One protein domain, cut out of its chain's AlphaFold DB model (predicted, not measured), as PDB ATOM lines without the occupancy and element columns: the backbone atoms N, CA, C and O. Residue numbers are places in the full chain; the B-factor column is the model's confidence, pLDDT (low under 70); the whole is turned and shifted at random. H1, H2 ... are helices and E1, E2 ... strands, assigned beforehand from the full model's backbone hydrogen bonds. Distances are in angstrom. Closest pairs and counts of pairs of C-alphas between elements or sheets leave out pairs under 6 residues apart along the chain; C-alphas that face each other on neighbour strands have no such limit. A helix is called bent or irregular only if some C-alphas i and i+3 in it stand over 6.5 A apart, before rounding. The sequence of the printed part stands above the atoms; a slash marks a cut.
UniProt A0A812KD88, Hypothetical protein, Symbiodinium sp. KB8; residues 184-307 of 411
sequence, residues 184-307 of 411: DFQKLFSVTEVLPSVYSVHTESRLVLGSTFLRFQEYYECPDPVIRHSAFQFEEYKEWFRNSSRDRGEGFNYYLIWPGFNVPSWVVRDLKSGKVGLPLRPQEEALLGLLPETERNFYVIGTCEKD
ATOM      1  N   ASP A 184      17.553 -47.694  50.369       94.38
ATOM      2  CA  ASP A 184      16.774 -47.741  49.128       94.38
ATOM      3  C   ASP A 184      17.587 -47.273  47.920       94.38
ATOM      4  O   ASP A 184      17.409 -47.787  46.817       94.38
ATOM      5  N   PHE A 185      18.518 -46.343  48.133       96.12
ATOM      6  CA  PHE A 185      19.440 -45.880  47.098       96.12
ATOM      7  C   PHE A 185      20.674 -46.769  46.979       96.12
ATOM      8  O   PHE A 185      21.168 -46.983  45.877       96.12
ATOM      9  N   GLN A 186      21.150 -47.344  48.087       95.62
ATOM     10  CA  GLN A 186      22.346 -48.185  48.105       95.62
ATOM     11  C   GLN A 186      22.246 -49.357  47.116       95.62
ATOM     12  O   GLN A 186      23.221 -49.668  46.437       95.62
ATOM     13  N   LYS A 187      21.059 -49.966  46.981       93.19
ATOM     14  CA  LYS A 187      20.787 -51.054  46.018       93.19
ATOM     15  C   LYS A 187      20.851 -50.625  44.544       93.19
ATOM     16  O   LYS A 187      20.914 -51.491  43.677       93.19
ATOM     17  N   LEU A 188      20.817 -49.323  44.253       93.50
ATOM     18  CA  LEU A 188      20.845 -48.773  42.893       93.50
ATOM     19  C   LEU A 188      22.252 -48.427  42.408       93.50
ATOM     20  O   LEU A 188      22.422 -48.100  41.231       93.50
ATOM     21  N   PHE A 189      23.237 -48.448  43.306       95.62
ATOM     22  CA  PHE A 189      24.615 -48.108  42.996       95.62
ATOM     23  C   PHE A 189      25.458 -49.373  42.857       95.62
ATOM     24  O   PHE A 189      25.518 -50.212  43.753       95.62
ATOM     25  N   SER A 190      26.180 -49.468  41.746       95.19
ATOM     26  CA  SER A 190      27.321 -50.368  41.606       95.19
ATOM     27  C   SER A 190      28.595 -49.547  41.738       95.19
ATOM     28  O   SER A 190      28.820 -48.648  40.930       95.19
ATOM     29  N   VAL A 191      29.418 -49.838  42.749       96.12
ATOM     30  CA  VAL A 191      30.706 -49.165  42.965       96.12
ATOM     31  C   VAL A 191      31.834 -50.150  42.697       96.12
ATOM     32  O   VAL A 191      31.945 -51.172  43.370       96.12
ATOM     33  N   THR A 192      32.666 -49.856  41.701       94.38
ATOM     34  CA  THR A 192      33.791 -50.705  41.287       94.38
ATOM     35  C   THR A 192      35.064 -49.879  41.196       94.38
ATOM     36  O   THR A 192      35.070 -48.808  40.595       94.38
ATOM     37  N   GLU A 193      36.167 -50.375  41.751       94.00
ATOM     38  CA  GLU A 193      37.490 -49.798  41.506       94.00
ATOM     39  C   GLU A 193      37.952 -50.200  40.093       94.00
ATOM     40  O   GLU A 193      38.312 -51.352  39.855       94.00
ATOM     41  N   VAL A 194      37.871 -49.267  39.139       90.88
ATOM     42  CA  VAL A 194      38.173 -49.512  37.713       90.88
ATOM     43  C   VAL A 194      39.652 -49.319  37.387       90.88
ATOM     44  O   VAL A 194      40.163 -49.932  36.455       90.88
ATOM     45  N   LEU A 195      40.350 -48.502  38.178       91.31
ATOM     46  CA  LEU A 195      41.806 -48.332  38.188       91.31
ATOM     47  C   LEU A 195      42.261 -48.140  39.639       91.31
ATOM     48  O   LEU A 195      41.433 -47.776  40.472       91.31
ATOM     49  N   PRO A 196      43.556 -48.320  39.966       91.75
ATOM     50  CA  PRO A 196      44.043 -48.077  41.322       91.75
ATOM     51  C   PRO A 196      43.628 -46.692  41.843       91.75
ATOM     52  O   PRO A 196      44.017 -45.672  41.276       91.75
ATOM     53  N   SER A 197      42.855 -46.666  42.930       94.00
ATOM     54  CA  SER A 197      42.263 -45.471  43.540       94.00
ATOM     55  C   SER A 197      41.250 -44.699  42.670       94.00
ATOM     56  O   SER A 197      40.954 -43.547  42.980       94.00
ATOM     57  N   VAL A 198      40.682 -45.292  41.618       94.50
ATOM     58  CA  VAL A 198      39.622 -44.684  40.793       94.50
ATOM     59  C   VAL A 198      38.376 -45.562  40.859       94.50
ATOM     60  O   VAL A 198      38.378 -46.703  40.400       94.50
ATOM     61  N   TYR A 199      37.306 -45.015  41.426       95.44
ATOM     62  CA  TYR A 199      36.057 -45.717  41.695       95.44
ATOM     63  C   TYR A 199      34.984 -45.251  40.715       95.44
ATOM     64  O   TYR A 199      34.635 -44.075  40.687       95.44
ATOM     65  N   SER A 200      34.447 -46.176  39.926       93.75
ATOM     66  CA  SER A 200      33.279 -45.951  39.081       93.75
ATOM     67  C   SER A 200      32.013 -46.300  39.856       93.75
ATOM     68  O   SER A 200      31.912 -47.375  40.447       93.75
ATOM     69  N   VAL A 201      31.067 -45.370  39.850       95.50
ATOM     70  CA  VAL A 201      29.733 -45.449  40.430       95.50
ATOM     71  C   VAL A 201      28.756 -45.469  39.266       95.50
ATOM     72  O   VAL A 201      28.597 -44.478  38.558       95.50
ATOM     73  N   HIS A 202      28.086 -46.597  39.080       93.19
ATOM     74  CA  HIS A 202      27.077 -46.765  38.046       93.19
ATOM     75  C   HIS A 202      25.685 -46.877  38.666       93.19
ATOM     76  O   HIS A 202      25.484 -47.638  39.616       93.19
ATOM     77  N   THR A 203      24.705 -46.194  38.074       91.50
ATOM     78  CA  THR A 203      23.273 -46.397  38.339       91.50
ATOM     79  C   THR A 203      22.474 -46.314  37.042       91.50
ATOM     80  O   THR A 203      22.852 -45.599  36.123       91.50
ATOM     81  N   GLU A 204      21.354 -47.029  36.947       87.81
ATOM     82  CA  GLU A 204      20.536 -47.067  35.721       87.81
ATOM     83  C   GLU A 204      19.701 -45.795  35.499       87.81
ATOM     84  O   GLU A 204      19.122 -45.612  34.431       87.81
ATOM     85  N   SER A 205      19.625 -44.903  36.494       89.69
ATOM     86  CA  SER A 205      18.782 -43.709  36.446       89.69
ATOM     87  C   SER A 205      19.588 -42.418  36.510       89.69
ATOM     88  O   SER A 205      20.217 -42.118  37.527       89.69
ATOM     89  N   ARG A 206      19.463 -41.585  35.466       90.12
ATOM     90  CA  ARG A 206      20.029 -40.223  35.454       90.12
ATOM     91  C   ARG A 206      19.473 -39.359  36.583       90.12
ATOM     92  O   ARG A 206      20.223 -38.597  37.178       90.12
ATOM     93  N   LEU A 207      18.200 -39.539  36.948       94.00
ATOM     94  CA  LEU A 207      17.603 -38.839  38.089       94.00
ATOM     95  C   LEU A 207      18.319 -39.179  39.396       94.00
ATOM     96  O   LEU A 207      18.661 -38.282  40.164       94.00
ATOM     97  N   VAL A 208      18.590 -40.466  39.629       95.31
ATOM     98  CA  VAL A 208      19.325 -40.922  40.816       95.31
ATOM     99  C   VAL A 208      20.762 -40.414  40.771       95.31
ATOM    100  O   VAL A 208      21.228 -39.849  41.757       95.31
ATOM    101  N   LEU A 209      21.447 -40.536  39.631       95.00
ATOM    102  CA  LEU A 209      22.823 -40.068  39.481       95.00
ATOM    103  C   LEU A 209      22.933 -38.559  39.730       95.00
ATOM    104  O   LEU A 209      23.637 -38.132  40.642       95.00
ATOM    105  N   GLY A 210      22.195 -37.749  38.972       95.19
ATOM    106  CA  GLY A 210      22.279 -36.298  39.047       95.19
ATOM    107  C   GLY A 210      21.816 -35.734  40.387       95.19
ATOM    108  O   GLY A 210      22.446 -34.818  40.909       95.19
ATOM    109  N   SER A 211      20.775 -36.305  41.000       96.12
ATOM    110  CA  SER A 211      20.346 -35.894  42.349       96.12
ATOM    111  C   SER A 211      21.321 -36.296  43.454       96.12
ATOM    112  O   SER A 211      21.319 -35.677  44.519       96.12
ATOM    113  N   THR A 212      22.145 -37.319  43.225       96.88
ATOM    114  CA  THR A 212      23.193 -37.742  44.161       96.88
ATOM    115  C   THR A 212      24.429 -36.868  44.026       96.88
ATOM    116  O   THR A 212      24.971 -36.414  45.027       96.88
ATOM    117  N   PHE A 213      24.878 -36.609  42.799       96.38
ATOM    118  CA  PHE A 213      26.159 -35.951  42.556       96.38
ATOM    119  C   PHE A 213      26.105 -34.422  42.572       96.38
ATOM    120  O   PHE A 213      27.164 -33.813  42.692       96.38
ATOM    121  N   LEU A 214      24.922 -33.794  42.534       95.38
ATOM    122  CA  LEU A 214      24.790 -32.332  42.481       95.38
ATOM    123  C   LEU A 214      25.661 -31.619  43.522       95.38
ATOM    124  O   LEU A 214      26.489 -30.789  43.161       95.38
ATOM    125  N   ARG A 215      25.547 -31.948  44.817       94.44
ATOM    126  CA  ARG A 215      26.357 -31.245  45.828       94.44
ATOM    127  C   ARG A 215      27.837 -31.591  45.773       94.44
ATOM    128  O   ARG A 215      28.657 -30.748  46.114       94.44
ATOM    129  N   PHE A 216      28.184 -32.796  45.328       94.81
ATOM    130  CA  PHE A 216      29.581 -33.175  45.134       94.81
ATOM    131  C   PHE A 216      30.213 -32.318  44.030       94.81
ATOM    132  O   PHE A 216      31.249 -31.695  44.255       94.81
ATOM    133  N   GLN A 217      29.571 -32.251  42.864       92.31
ATOM    134  CA  GLN A 217      30.087 -31.543  41.697       92.31
ATOM    135  C   GLN A 217      30.117 -30.032  41.937       92.31
ATOM    136  O   GLN A 217      31.148 -29.386  41.771       92.31
ATOM    137  N   GLU A 218      29.012 -29.455  42.401       92.75
ATOM    138  CA  GLU A 218      28.847 -27.998  42.439       92.75
ATOM    139  C   GLU A 218      29.633 -27.347  43.580       92.75
ATOM    140  O   GLU A 218      30.114 -26.222  43.447       92.75
ATOM    141  N   TYR A 219      29.884 -28.074  44.672       92.81
ATOM    142  CA  TYR A 219      30.835 -27.619  45.689       92.81
ATOM    143  C   TYR A 219      32.245 -27.408  45.120       92.81
ATOM    144  O   TYR A 219      32.999 -26.555  45.594       92.81
ATOM    145  N   TYR A 220      32.612 -28.178  44.101       88.69
ATOM    146  CA  TYR A 220      33.926 -28.144  43.475       88.69
ATOM    147  C   TYR A 220      33.975 -27.208  42.255       88.69
ATOM    148  O   TYR A 220      34.911 -26.406  42.143       88.69
ATOM    149  N   GLU A 221      32.967 -27.260  41.384       86.25
ATOM    150  CA  GLU A 221      33.012 -26.690  40.030       86.25
ATOM    151  C   GLU A 221      31.959 -25.623  39.731       86.25
ATOM    152  O   GLU A 221      31.985 -25.070  38.631       86.25
ATOM    153  N   CYS A 222      31.072 -25.279  40.673       87.81
ATOM    154  CA  CYS A 222      30.038 -24.285  40.385       87.81
ATOM    155  C   CYS A 222      30.673 -22.974  39.869       87.81
ATOM    156  O   CYS A 222      31.625 -22.465  40.476       87.81
ATOM    157  N   PRO A 223      30.175 -22.394  38.760       82.69
ATOM    158  CA  PRO A 223      30.721 -21.151  38.219       82.69
ATOM    159  C   PRO A 223      30.450 -19.944  39.127       82.69
ATOM    160  O   PRO A 223      31.142 -18.931  39.012       82.69
ATOM    161  N   ASP A 224      29.467 -20.035  40.027       86.38
ATOM    162  CA  ASP A 224      29.200 -18.991  41.009       86.38
ATOM    163  C   ASP A 224      30.135 -19.136  42.225       86.38
ATOM    164  O   ASP A 224      30.048 -20.127  42.960       86.38
ATOM    165  N   PRO A 225      31.012 -18.150  42.494       87.38
ATOM    166  CA  PRO A 225      31.932 -18.199  43.628       87.38
ATOM    167  C   PRO A 225      31.232 -18.169  44.997       87.38
ATOM    168  O   PRO A 225      31.887 -18.429  46.003       87.38
ATOM    169  N   VAL A 226      29.937 -17.835  45.063       87.88
ATOM    170  CA  VAL A 226      29.138 -17.913  46.296       87.88
ATOM    171  C   VAL A 226      28.833 -19.364  46.667       87.88
ATOM    172  O   VAL A 226      28.765 -19.685  47.849       87.88
ATOM    173  N   ILE A 227      28.673 -20.241  45.674       90.00
ATOM    174  CA  ILE A 227      28.378 -21.667  45.870       90.00
ATOM    175  C   ILE A 227      29.683 -22.465  45.914       90.00
ATOM    176  O   ILE A 227      29.877 -23.319  46.781       90.00
ATOM    177  N   ARG A 228      30.616 -22.154  45.010       90.56
ATOM    178  CA  ARG A 228      31.886 -22.869  44.892       90.56
ATOM    179  C   ARG A 228      32.686 -22.807  46.193       90.56
ATOM    180  O   ARG A 228      32.920 -21.734  46.747       90.56
ATOM    181  N   HIS A 229      33.138 -23.968  46.663       89.12
ATOM    182  CA  HIS A 229      33.883 -24.156  47.912       89.12
ATOM    183  C   HIS A 229      33.182 -23.630  49.176       89.12
ATOM    184  O   HIS A 229      33.814 -23.511  50.230       89.12
ATOM    185  N   SER A 230      31.879 -23.366  49.098       89.94
ATOM    186  CA  SER A 230      31.064 -22.866  50.201       89.94
ATOM    187  C   SER A 230      30.012 -23.900  50.588       89.94
ATOM    188  O   SER A 230      29.594 -24.713  49.770       89.94
ATOM    189  N   ALA A 231      29.600 -23.910  51.855       90.12
ATOM    190  CA  ALA A 231      28.468 -24.730  52.271       90.12
ATOM    191  C   ALA A 231      27.181 -24.142  51.679       90.12
ATOM    192  O   ALA A 231      26.960 -22.938  51.817       90.12
ATOM    193  N   PHE A 232      26.332 -24.975  51.081       91.69
ATOM    194  CA  PHE A 232      25.039 -24.543  50.555       91.69
ATOM    195  C   PHE A 232      23.960 -25.604  50.788       91.69
ATOM    196  O   PHE A 232      24.227 -26.806  50.894       91.69
ATOM    197  N   GLN A 233      22.721 -25.142  50.897       89.50
ATOM    198  CA  GLN A 233      21.544 -25.994  50.949       89.50
ATOM    199  C   GLN A 233      21.093 -26.355  49.539       89.50
ATOM    200  O   GLN A 233      21.273 -25.602  48.581       89.50
ATOM    201  N   PHE A 234      20.477 -27.524  49.408       88.94
ATOM    202  CA  PHE A 234      20.071 -28.051  48.112       88.94
ATOM    203  C   PHE A 234      19.105 -27.096  47.385       88.94
ATOM    204  O   PHE A 234      19.245 -26.828  46.193       88.94
ATOM    205  N   GLU A 235      18.172 -26.509  48.128       89.62
ATOM    206  CA  GLU A 235      17.162 -25.565  47.654       89.62
ATOM    207  C   GLU A 235      17.774 -24.238  47.192       89.62
ATOM    208  O   GLU A 235      17.321 -23.690  46.188       89.62
ATOM    209  N   GLU A 236      18.832 -23.761  47.861       90.88
ATOM    210  CA  GLU A 236      19.568 -22.553  47.455       90.88
ATOM    211  C   GLU A 236      20.191 -22.752  46.070       90.88
ATOM    212  O   GLU A 236      20.076 -21.887  45.198       90.88
ATOM    213  N   TYR A 237      20.778 -23.931  45.828       92.56
ATOM    214  CA  TYR A 237      21.304 -24.274  44.511       92.56
ATOM    215  C   TYR A 237      20.196 -24.382  43.461       92.56
ATOM    216  O   TYR A 237      20.343 -23.848  42.362       92.56
ATOM    217  N   LYS A 238      19.072 -25.045  43.772       92.19
ATOM    218  CA  LYS A 238      17.946 -25.168  42.827       92.19
ATOM    219  C   LYS A 238      17.420 -23.800  42.403       92.19
ATOM    220  O   LYS A 238      17.162 -23.596  41.217       92.19
ATOM    221  N   GLU A 239      17.265 -22.873  43.348       91.81
ATOM    222  CA  GLU A 239      16.818 -21.510  43.064       91.81
ATOM    223  C   GLU A 239      17.837 -20.757  42.203       91.81
ATOM    224  O   GLU A 239      17.464 -20.165  41.186       91.81
ATOM    225  N   TRP A 240      19.124 -20.829  42.556       92.38
ATOM    226  CA  TRP A 240      20.197 -20.246  41.755       92.38
ATOM    227  C   TRP A 240      20.203 -20.794  40.321       92.38
ATOM    228  O   TRP A 240      20.153 -20.018  39.366       92.38
ATOM    229  N   PHE A 241      20.182 -22.119  40.160       92.31
ATOM    230  CA  PHE A 241      20.210 -22.778  38.856       92.31
ATOM    231  C   PHE A 241      18.990 -22.386  38.024       92.31
ATOM    232  O   PHE A 241      19.132 -21.977  36.873       92.31
ATOM    233  N   ARG A 242      17.792 -22.450  38.624       91.25
ATOM    234  CA  ARG A 242      16.538 -22.068  37.966       91.25
ATOM    235  C   ARG A 242      16.588 -20.624  37.480       91.25
ATOM    236  O   ARG A 242      16.129 -20.351  36.378       91.25
ATOM    237  N   ASN A 243      17.137 -19.702  38.271       89.62
ATOM    238  CA  ASN A 243      17.280 -18.301  37.873       89.62
ATOM    239  C   ASN A 243      18.302 -18.129  36.737       89.62
ATOM    240  O   ASN A 243      18.014 -17.427  35.770       89.62
ATOM    241  N   SER A 244      19.441 -18.823  36.801       85.69
ATOM    242  CA  SER A 244      20.490 -18.795  35.771       85.69
ATOM    243  C   SER A 244      20.105 -19.492  34.454       85.69
ATOM    244  O   SER A 244      20.728 -19.252  33.415       85.69
ATOM    245  N   SER A 245      19.086 -20.358  34.468       83.31
ATOM    246  CA  SER A 245      18.563 -21.061  33.287       83.31
ATOM    247  C   SER A 245      17.228 -20.517  32.772       83.31
ATOM    248  O   SER A 245      16.780 -20.895  31.685       83.31
ATOM    249  N   ARG A 246      16.590 -19.601  33.511       78.12
ATOM    250  CA  ARG A 246      15.229 -19.125  33.226       78.12
ATOM    251  C   ARG A 246      15.085 -18.493  31.851       78.12
ATOM    252  O   ARG A 246      14.119 -18.788  31.154       78.12
ATOM    253  N   ASP A 247      16.048 -17.669  31.449       73.88
ATOM    254  CA  ASP A 247      16.016 -16.968  30.158       73.88
ATOM    255  C   ASP A 247      16.134 -17.927  28.961       73.88
ATOM    256  O   ASP A 247      15.772 -17.569  27.841       73.88
ATOM    257  N   ARG A 248      16.588 -19.166  29.195       80.75
ATOM    258  CA  ARG A 248      16.607 -20.249  28.200       80.75
ATOM    259  C   ARG A 248      15.329 -21.095  28.205       80.75
ATOM    260  O   ARG A 248      15.192 -21.982  27.372       80.75
ATOM    261  N   GLY A 249      14.385 -20.826  29.114       81.88
ATOM    262  CA  GLY A 249      13.137 -21.585  29.243       81.88
ATOM    263  C   GLY A 249      13.324 -23.005  29.789       81.88
ATOM    264  O   GLY A 249      12.481 -23.863  29.559       81.88
ATOM    265  N   GLU A 250      14.431 -23.271  30.488       83.81
ATOM    266  CA  GLU A 250      14.812 -24.623  30.919       83.81
ATOM    267  C   GLU A 250      14.337 -24.963  32.340       83.81
ATOM    268  O   GLU A 250      13.941 -26.100  32.594       83.81
ATOM    269  N   GLY A 251      14.348 -24.000  33.270       91.00
ATOM    270  CA  GLY A 251      14.070 -24.261  34.691       91.00
ATOM    271  C   GLY A 251      15.128 -25.156  35.351       91.00
ATOM    272  O   GLY A 251      16.244 -25.277  34.846       91.00
ATOM    273  N   PHE A 252      14.808 -25.776  36.492       94.25
ATOM    274  CA  PHE A 252      15.706 -26.736  37.148       94.25
ATOM    275  C   PHE A 252      15.662 -28.127  36.497       94.25
ATOM    276  O   PHE A 252      14.820 -28.949  36.837       94.25
ATOM    277  N   ASN A 253      16.599 -28.422  35.598       93.44
ATOM    278  CA  ASN A 253      16.703 -29.708  34.895       93.44
ATOM    279  C   ASN A 253      18.031 -30.450  35.158       93.44
ATOM    280  O   ASN A 253      18.368 -31.376  34.419       93.44
ATOM    281  N   TYR A 254      18.769 -30.067  36.209       93.81
ATOM    282  CA  TYR A 254      20.135 -30.533  36.495       93.81
ATOM    283  C   TYR A 254      20.290 -32.059  36.452       93.81
ATOM    284  O   TYR A 254      21.271 -32.581  35.930       93.81
ATOM    285  N   TYR A 255      19.298 -32.799  36.955       94.44
ATOM    286  CA  TYR A 255      19.372 -34.258  37.038       94.44
ATOM    287  C   TYR A 255      19.377 -34.968  35.679       94.44
ATOM    288  O   TYR A 255      19.647 -36.162  35.609       94.44
ATOM    289  N   LEU A 256      19.014 -34.267  34.606       90.31
ATOM    290  CA  LEU A 256      18.788 -34.860  33.290       90.31
ATOM    291  C   LEU A 256      19.840 -34.447  32.253       90.31
ATOM    292  O   LEU A 256      19.902 -35.075  31.194       90.31
ATOM    293  N   ILE A 257      20.634 -33.407  32.536       86.94
ATOM    294  CA  ILE A 257      21.510 -32.758  31.545       86.94
ATOM    295  C   ILE A 257      22.956 -33.260  31.562       86.94
ATOM    296  O   ILE A 257      23.629 -33.151  30.540       86.94
ATOM    297  N   TRP A 258      23.426 -33.822  32.676       83.25
ATOM    298  CA  TRP A 258      24.815 -34.260  32.807       83.25
ATOM    299  C   TRP A 258      24.974 -35.744  32.445       83.25
ATOM    300  O   TRP A 258      24.235 -36.579  32.977       83.25
ATOM    301  N   PRO A 259      25.915 -36.094  31.546       75.44
ATOM    302  CA  PRO A 259      26.170 -37.482  31.155       75.44
ATOM    303  C   PRO A 259      26.998 -38.251  32.198       75.44
ATOM    304  O   PRO A 259      26.869 -39.473  32.309       75.44
ATOM    305  N   GLY A 260      27.803 -37.534  32.986       86.00
ATOM    306  CA  GLY A 260      28.684 -38.087  34.002       86.00
ATOM    307  C   GLY A 260      29.103 -37.043  35.037       86.00
ATOM    308  O   GLY A 260      28.824 -35.853  34.882       86.00
ATOM    309  N   PHE A 261      29.730 -37.513  36.112       90.19
ATOM    310  CA  PHE A 261      30.203 -36.698  37.230       90.19
ATOM    311  C   PHE A 261      31.600 -37.125  37.656       90.19
ATOM    312  O   PHE A 261      31.913 -38.316  37.670       90.19
ATOM    313  N   ASN A 262      32.405 -36.158  38.083       88.88
ATOM    314  CA  ASN A 262      33.826 -36.338  38.336       88.88
ATOM    315  C   ASN A 262      34.215 -35.669  39.642       88.88
ATOM    316  O   ASN A 262      34.217 -34.446  39.764       88.88
ATOM    317  N   VAL A 263      34.538 -36.483  40.644       92.94
ATOM    318  CA  VAL A 263      34.675 -35.993  42.011       92.94
ATOM    319  C   VAL A 263      35.993 -36.454  42.632       92.94
ATOM    320  O   VAL A 263      36.195 -37.650  42.876       92.94
ATOM    321  N   PRO A 264      36.896 -35.525  42.985       93.12
ATOM    322  CA  PRO A 264      38.111 -35.871  43.703       93.12
ATOM    323  C   PRO A 264      37.822 -36.213  45.174       93.12
ATOM    324  O   PRO A 264      36.956 -35.637  45.827       93.12
ATOM    325  N   SER A 265      38.621 -37.111  45.753       94.94
ATOM    326  CA  SER A 265      38.470 -37.575  47.149       94.94
ATOM    327  C   SER A 265      38.404 -36.484  48.222       94.94
ATOM    328  O   SER A 265      37.825 -36.717  49.282       94.94
ATOM    329  N   TRP A 266      38.991 -35.301  48.010       93.50
ATOM    330  CA  TRP A 266      38.893 -34.212  48.989       93.50
ATOM    331  C   TRP A 266      37.467 -33.655  49.099       93.50
ATOM    332  O   TRP A 266      37.045 -33.361  50.212       93.50
ATOM    333  N   VAL A 267      36.701 -33.632  48.003       94.62
ATOM    334  CA  VAL A 267      35.274 -33.279  48.013       94.62
ATOM    335  C   VAL A 267      34.502 -34.310  48.823       94.62
ATOM    336  O   VAL A 267      33.794 -33.959  49.759       94.62
ATOM    337  N   VAL A 268      34.717 -35.602  48.549       95.88
ATOM    338  CA  VAL A 268      34.081 -36.698  49.303       95.88
ATOM    339  C   VAL A 268      34.356 -36.568  50.805       95.88
ATOM    340  O   VAL A 268      33.445 -36.716  51.619       95.88
ATOM    341  N   ARG A 269      35.600 -36.249  51.190       94.81
ATOM    342  CA  ARG A 269      35.973 -35.999  52.592       94.81
ATOM    343  C   ARG A 269      35.260 -34.780  53.172       94.81
ATOM    344  O   ARG A 269      34.779 -34.850  54.302       94.81
ATOM    345  N   ASP A 270      35.164 -33.691  52.419       94.62
ATOM    346  CA  ASP A 270      34.487 -32.480  52.871       94.62
ATOM    347  C   ASP A 270      32.982 -32.718  53.083       94.62
ATOM    348  O   ASP A 270      32.463 -32.307  54.126       94.62
ATOM    349  N   LEU A 271      32.314 -33.481  52.207       93.56
ATOM    350  CA  LEU A 271      30.927 -33.923  52.418       93.56
ATOM    351  C   LEU A 271      30.799 -34.810  53.665       93.56
ATOM    352  O   LEU A 271      29.970 -34.514  54.525       93.56
ATOM    353  N   LYS A 272      31.651 -35.838  53.824       92.81
ATOM    354  CA  LYS A 272      31.653 -36.709  55.023       92.81
ATOM    355  C   LYS A 272      31.874 -35.919  56.319       92.81
ATOM    356  O   LYS A 272      31.348 -36.290  57.362       92.81
ATOM    357  N   SER A 273      32.640 -34.829  56.260       91.81
ATOM    358  CA  SER A 273      32.902 -33.956  57.412       91.81
ATOM    359  C   SER A 273      31.807 -32.912  57.684       91.81
ATOM    360  O   SER A 273      31.889 -32.204  58.686       91.81
ATOM    361  N   GLY A 274      30.800 -32.794  56.809       90.00
ATOM    362  CA  GLY A 274      29.702 -31.831  56.932       90.00
ATOM    363  C   GLY A 274      30.017 -30.411  56.445       90.00
ATOM    364  O   GLY A 274      29.231 -29.500  56.693       90.00
ATOM    365  N   LYS A 275      31.140 -30.189  55.744       89.06
ATOM    366  CA  LYS A 275      31.545 -28.851  55.265       89.06
ATOM    367  C   LYS A 275      30.736 -28.329  54.079       89.06
ATOM    368  O   LYS A 275      30.740 -27.128  53.848       89.06
ATOM    369  N   VAL A 276      30.083 -29.211  53.327       84.50
ATOM    370  CA  VAL A 276      29.393 -28.863  52.068       84.50
ATOM    371  C   VAL A 276      27.920 -28.493  52.280       84.50
ATOM    372  O   VAL A 276      27.264 -27.986  51.379       84.50
ATOM    373  N   GLY A 277      27.410 -28.660  53.501       78.06
ATOM    374  CA  GLY A 277      26.017 -28.395  53.850       78.06
ATOM    375  C   GLY A 277      25.348 -29.642  54.417       78.06
ATOM    376  O   GLY A 277      25.532 -30.749  53.916       78.06
ATOM    377  N   LEU A 278      24.577 -29.462  55.486       80.50
ATOM    378  CA  LEU A 278      23.822 -30.518  56.160       80.50
ATOM    379  C   LEU A 278      22.344 -30.118  56.282       80.50
ATOM    380  O   LEU A 278      22.071 -28.917  56.385       80.50
ATOM    381  N   PRO A 279      21.418 -31.100  56.337       90.12
ATOM    382  CA  PRO A 279      21.666 -32.551  56.351       90.12
ATOM    383  C   PRO A 279      22.084 -33.141  54.990       90.12
ATOM    384  O   PRO A 279      21.945 -32.510  53.938       90.12
ATOM    385  N   LEU A 280      22.647 -34.353  55.019       92.38
ATOM    386  CA  LEU A 280      22.829 -35.154  53.812       92.38
ATOM    387  C   LEU A 280      21.472 -35.705  53.355       92.38
ATOM    388  O   LEU A 280      20.620 -36.025  54.182       92.38
ATOM    389  N   ARG A 281      21.242 -35.779  52.043       94.81
ATOM    390  CA  ARG A 281      20.076 -36.466  51.490       94.81
ATOM    391  C   ARG A 281      20.338 -37.978  51.480       94.81
ATOM    392  O   ARG A 281      21.494 -38.387  51.335       94.81
ATOM    393  N   PRO A 282      19.291 -38.818  51.554       96.88
ATOM    394  CA  PRO A 282      19.442 -40.270  51.645       96.88
ATOM    395  C   PRO A 282      20.347 -40.888  50.570       96.88
ATOM    396  O   PRO A 282      21.176 -41.742  50.877       96.88
ATOM    397  N   GLN A 283      20.246 -40.434  49.320       96.62
ATOM    398  CA  GLN A 283      21.067 -40.940  48.220       96.62
ATOM    399  C   GLN A 283      22.548 -40.537  48.324       96.62
ATOM    400  O   GLN A 283      23.428 -41.303  47.933       96.62
ATOM    401  N   GLU A 284      22.839 -39.373  48.907       97.25
ATOM    402  CA  GLU A 284      24.212 -38.921  49.149       97.25
ATOM    403  C   GLU A 284      24.836 -39.714  50.298       97.25
ATOM    404  O   GLU A 284      25.969 -40.174  50.179       97.25
ATOM    405  N   GLU A 285      24.086 -39.946  51.382       97.31
ATOM    406  CA  GLU A 285      24.513 -40.825  52.479       97.31
ATOM    407  C   GLU A 285      24.787 -42.247  51.980       97.31
ATOM    408  O   GLU A 285      25.822 -42.833  52.311       97.31
ATOM    409  N   ALA A 286      23.895 -42.779  51.141       97.81
ATOM    410  CA  ALA A 286      24.036 -44.097  50.538       97.81
ATOM    411  C   ALA A 286      25.333 -44.212  49.731       97.81
ATOM    412  O   ALA A 286      26.105 -45.150  49.934       97.81
ATOM    413  N   LEU A 287      25.609 -43.239  48.855       98.00
ATOM    414  CA  LEU A 287      26.837 -43.230  48.070       98.00
ATOM    415  C   LEU A 287      28.080 -43.087  48.960       98.00
ATOM    416  O   LEU A 287      29.037 -43.847  48.809       98.00
ATOM    417  N   LEU A 288      28.081 -42.155  49.917       97.06
ATOM    418  CA  LEU A 288      29.219 -41.951  50.822       97.06
ATOM    419  C   LEU A 288      29.556 -43.203  51.643       97.06
ATOM    420  O   LEU A 288      30.740 -43.431  51.918       97.06
ATOM    421  N   GLY A 289      28.545 -43.996  52.010       96.56
ATOM    422  CA  GLY A 289      28.701 -45.273  52.709       96.56
ATOM    423  C   GLY A 289      29.274 -46.404  51.847       96.56
ATOM    424  O   GLY A 289      29.819 -47.361  52.392       96.56
ATOM    425  N   LEU A 290      29.192 -46.298  50.516       97.00
ATOM    426  CA  LEU A 290      29.779 -47.258  49.571       97.00
ATOM    427  C   LEU A 290      31.218 -46.906  49.165       97.00
ATOM    428  O   LEU A 290      31.964 -47.771  48.707       97.00
ATOM    429  N   LEU A 291      31.608 -45.639  49.304       96.56
ATOM    430  CA  LEU A 291      32.940 -45.154  48.946       96.56
ATOM    431  C   LEU A 291      33.988 -45.517  50.010       96.56
ATOM    432  O   LEU A 291      33.678 -45.527  51.207       96.56
ATOM    433  N   PRO A 292      35.254 -45.747  49.610       91.94
ATOM    434  CA  PRO A 292      36.302 -46.195  50.522       91.94
ATOM    435  C   PRO A 292      36.541 -45.214  51.678       91.94
ATOM    436  O   PRO A 292      36.529 -43.989  51.517       91.94
ATOM    437  N   GLU A 293      36.845 -45.764  52.851       90.06
ATOM    438  CA  GLU A 293      37.359 -45.011  53.994       90.06
ATOM    439  C   GLU A 293      38.887 -45.070  53.986       90.06
ATOM    440  O   GLU A 293      39.507 -46.023  54.459       90.06
ATOM    441  N   THR A 294      39.515 -44.069  53.372       89.75
ATOM    442  CA  THR A 294      40.970 -44.013  53.226       89.75
ATOM    443  C   THR A 294      41.486 -42.581  53.244       89.75
ATOM    444  O   THR A 294      40.856 -41.663  52.723       89.75
ATOM    445  N   GLU A 295      42.680 -42.404  53.806       86.44
ATOM    446  CA  GLU A 295      43.427 -41.141  53.746       86.44
ATOM    447  C   GLU A 295      44.124 -40.940  52.393       86.44
ATOM    448  O   GLU A 295      44.534 -39.828  52.047       86.44
ATOM    449  N   ARG A 296      44.275 -42.016  51.608       89.56
ATOM    450  CA  ARG A 296      44.874 -41.936  50.273       89.56
ATOM    451  C   ARG A 296      43.955 -41.162  49.339       89.56
ATOM    452  O   ARG A 296      42.738 -41.293  49.403       89.56
ATOM    453  N   ASN A 297      44.551 -40.394  48.433       91.75
ATOM    454  CA  ASN A 297      43.776 -39.738  47.391       91.75
ATOM    455  C   ASN A 297      43.176 -40.790  46.452       91.75
ATOM    456  O   ASN A 297      43.882 -41.678  45.969       91.75
ATOM    457  N   PHE A 298      41.882 -40.650  46.204       95.19
ATOM    458  CA  PHE A 298      41.121 -41.404  45.217       95.19
ATOM    459  C   PHE A 298      40.265 -40.462  44.364       95.19
ATOM    460  O   PHE A 298      40.202 -39.252  44.625       95.19
ATOM    461  N   TYR A 299      39.633 -41.022  43.342       94.81
ATOM    462  CA  TYR A 299      38.738 -40.330  42.425       94.81
ATOM    463  C   TYR A 299      37.435 -41.107  42.274       94.81
ATOM    464  O   TYR A 299      37.454 -42.338  42.335       94.81
ATOM    465  N   VAL A 300      36.322 -40.400  42.102       96.12
ATOM    466  CA  VAL A 300      34.993 -40.985  41.923       96.12
ATOM    467  C   VAL A 300      34.419 -40.509  40.599       96.12
ATOM    468  O   VAL A 300      34.386 -39.311  40.339       96.12
ATOM    469  N   ILE A 301      33.958 -41.460  39.798       93.38
ATOM    470  CA  ILE A 301      33.328 -41.244  38.498       93.38
ATOM    471  C   ILE A 301      31.883 -41.719  38.615       93.38
ATOM    472  O   ILE A 301      31.662 -42.882  38.936       93.38
ATOM    473  N   GLY A 302      30.907 -40.854  38.366       93.81
ATOM    474  CA  GLY A 302      29.492 -41.216  38.311       93.81
ATOM    475  C   GLY A 302      29.003 -41.309  36.869       93.81
ATOM    476  O   GLY A 302      29.104 -40.320  36.156       93.81
ATOM    477  N   THR A 303      28.442 -42.442  36.440       89.75
ATOM    478  CA  THR A 303      27.873 -42.597  35.086       89.75
ATOM    479  C   THR A 303      26.544 -43.356  35.087       89.75
ATOM    480  O   THR A 303      26.283 -44.208  35.940       89.75
ATOM    481  N   CYS A 304      25.685 -43.045  34.112       84.81
ATOM    482  CA  CYS A 304      24.466 -43.818  33.827       84.81
ATOM    483  C   CYS A 304      24.581 -44.699  32.589       84.81
ATOM    484  O   CYS A 304      23.823 -45.652  32.422       84.81
ATOM    485  N   GLU A 305      25.508 -44.363  31.702       72.06
ATOM    486  CA  GLU A 305      25.676 -45.038  30.429       72.06
ATOM    487  C   GLU A 305      26.949 -45.869  30.453       72.06
ATOM    488  O   GLU A 305      27.956 -45.498  31.054       72.06
ATOM    489  N   LYS A 306      26.896 -47.018  29.782       67.25
ATOM    490  CA  LYS A 306      28.045 -47.914  29.614       67.25
ATOM    491  C   LYS A 306      28.843 -47.563  28.358       67.25
ATOM    492  O   LYS A 306      29.374 -48.461  27.709       67.25
ATOM    493  N   ASP A 307      28.869 -46.286  27.983       71.75
ATOM    494  CA  ASP A 307      29.681 -45.843  26.857       71.75
ATOM    495  C   ASP A 307      31.166 -45.916  27.232       71.75
ATOM    496  O   ASP A 307      31.616 -45.322  28.213       71.75
TER     497      ASP A 307
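This is residues 184 to 307 of the 411 residues of the protein "Hypothetical protein" of Symbiodinium sp. KB8 (UniProt A0A812KD88). A twisted four-stranded sheet makes one end of the domain, and the kinked helix H1, near the middle, packs slantwise over its E3 side. H4 and H5 pack on H1, the short H3 packs on H1 as well, and H2 lies beyond H1, away from the sheet, at the other end of the longest axis. The printed part has 124 residues with five named helices and four named strands, in the order E1 E2 H1 H2 H3 E3 H4 H5 E4. The sheet is mixed, in the order E1 E2 E4 E3, and the class is mixed, helices and strands. The whole is compact, with a radius of gyration of the C-alphas of 14.2 A and spans of 43 by 30 by 25 A.

Start with E1, residues 190 to 195, and E2, residues 198 to 202, an antiparallel hairpin with N 192 and O 200 at 2.9 A. E4, residues 299 to 303, is parallel to E2, with N 201 and O 301 at 2.7 A. The edge strand E3, residues 260 to 264, is antiparallel to E4, with N 263 and O 300 at 2.8 A. The sheet is only just strongly twisted, its C-alphas lying up to 4.3 A off the best plane. H1, residues 206 to 221, is on the sheet at a height of 8.1 A, over E3 and, only just, with 3 C-alphas, over E4; on the local plane it runs slantwise to E3 at 40 degrees. H4, residues 265 to 272, touches H1, about perpendicular at 74 degrees, closest at the C-alphas of Phe 216 and Val 267, 6.4 A apart. H1 and H4 make two layers with the sheet, helices on one face of it. H5, residues 282 to 290, touches H1, closest at C-alphas 212 and 284, 5.2 A, and only grazes the sheet with residues 287 to 290. H3, residues 254 to 257, touches H1, closest at C-alphas 210 and 255, 4.1 A. H2, residues 234 to 248, is close to H1 but not clearly touching, closest at C-alphas 215 and 234, 7.4 A. Within hydrogen-bond range are every O i to N i+4 pair in H4 and H5, 9 of 12 in H1 and 9 of 11 in H2; H3 is too short for one.

Find C-alpha 190 at (27.321, -50.368, 41.606); E1 runs 15.0 A from there. H1 runs 19.3 A from C-alpha 206 at (20.029, -40.223, 35.454), with a kink of 48 degrees near residue 215. H1 and H2 are irregular: C-alphas 212 and 215, and likewise 244 and 247, are 7.4 A apart. H2 is 21.7 A long, and E4 ends at C-alpha 303, (27.873, -42.597, 35.086).

Look to Gly 249 and Glu 295 for the two C-alphas farthest apart, 43.6 A. The printed part has no cut, and its one long link is residues 222 to 233, between H1 and H2. The mean pLDDT of the printed part is 90.9, and residue 306 alone is under 70.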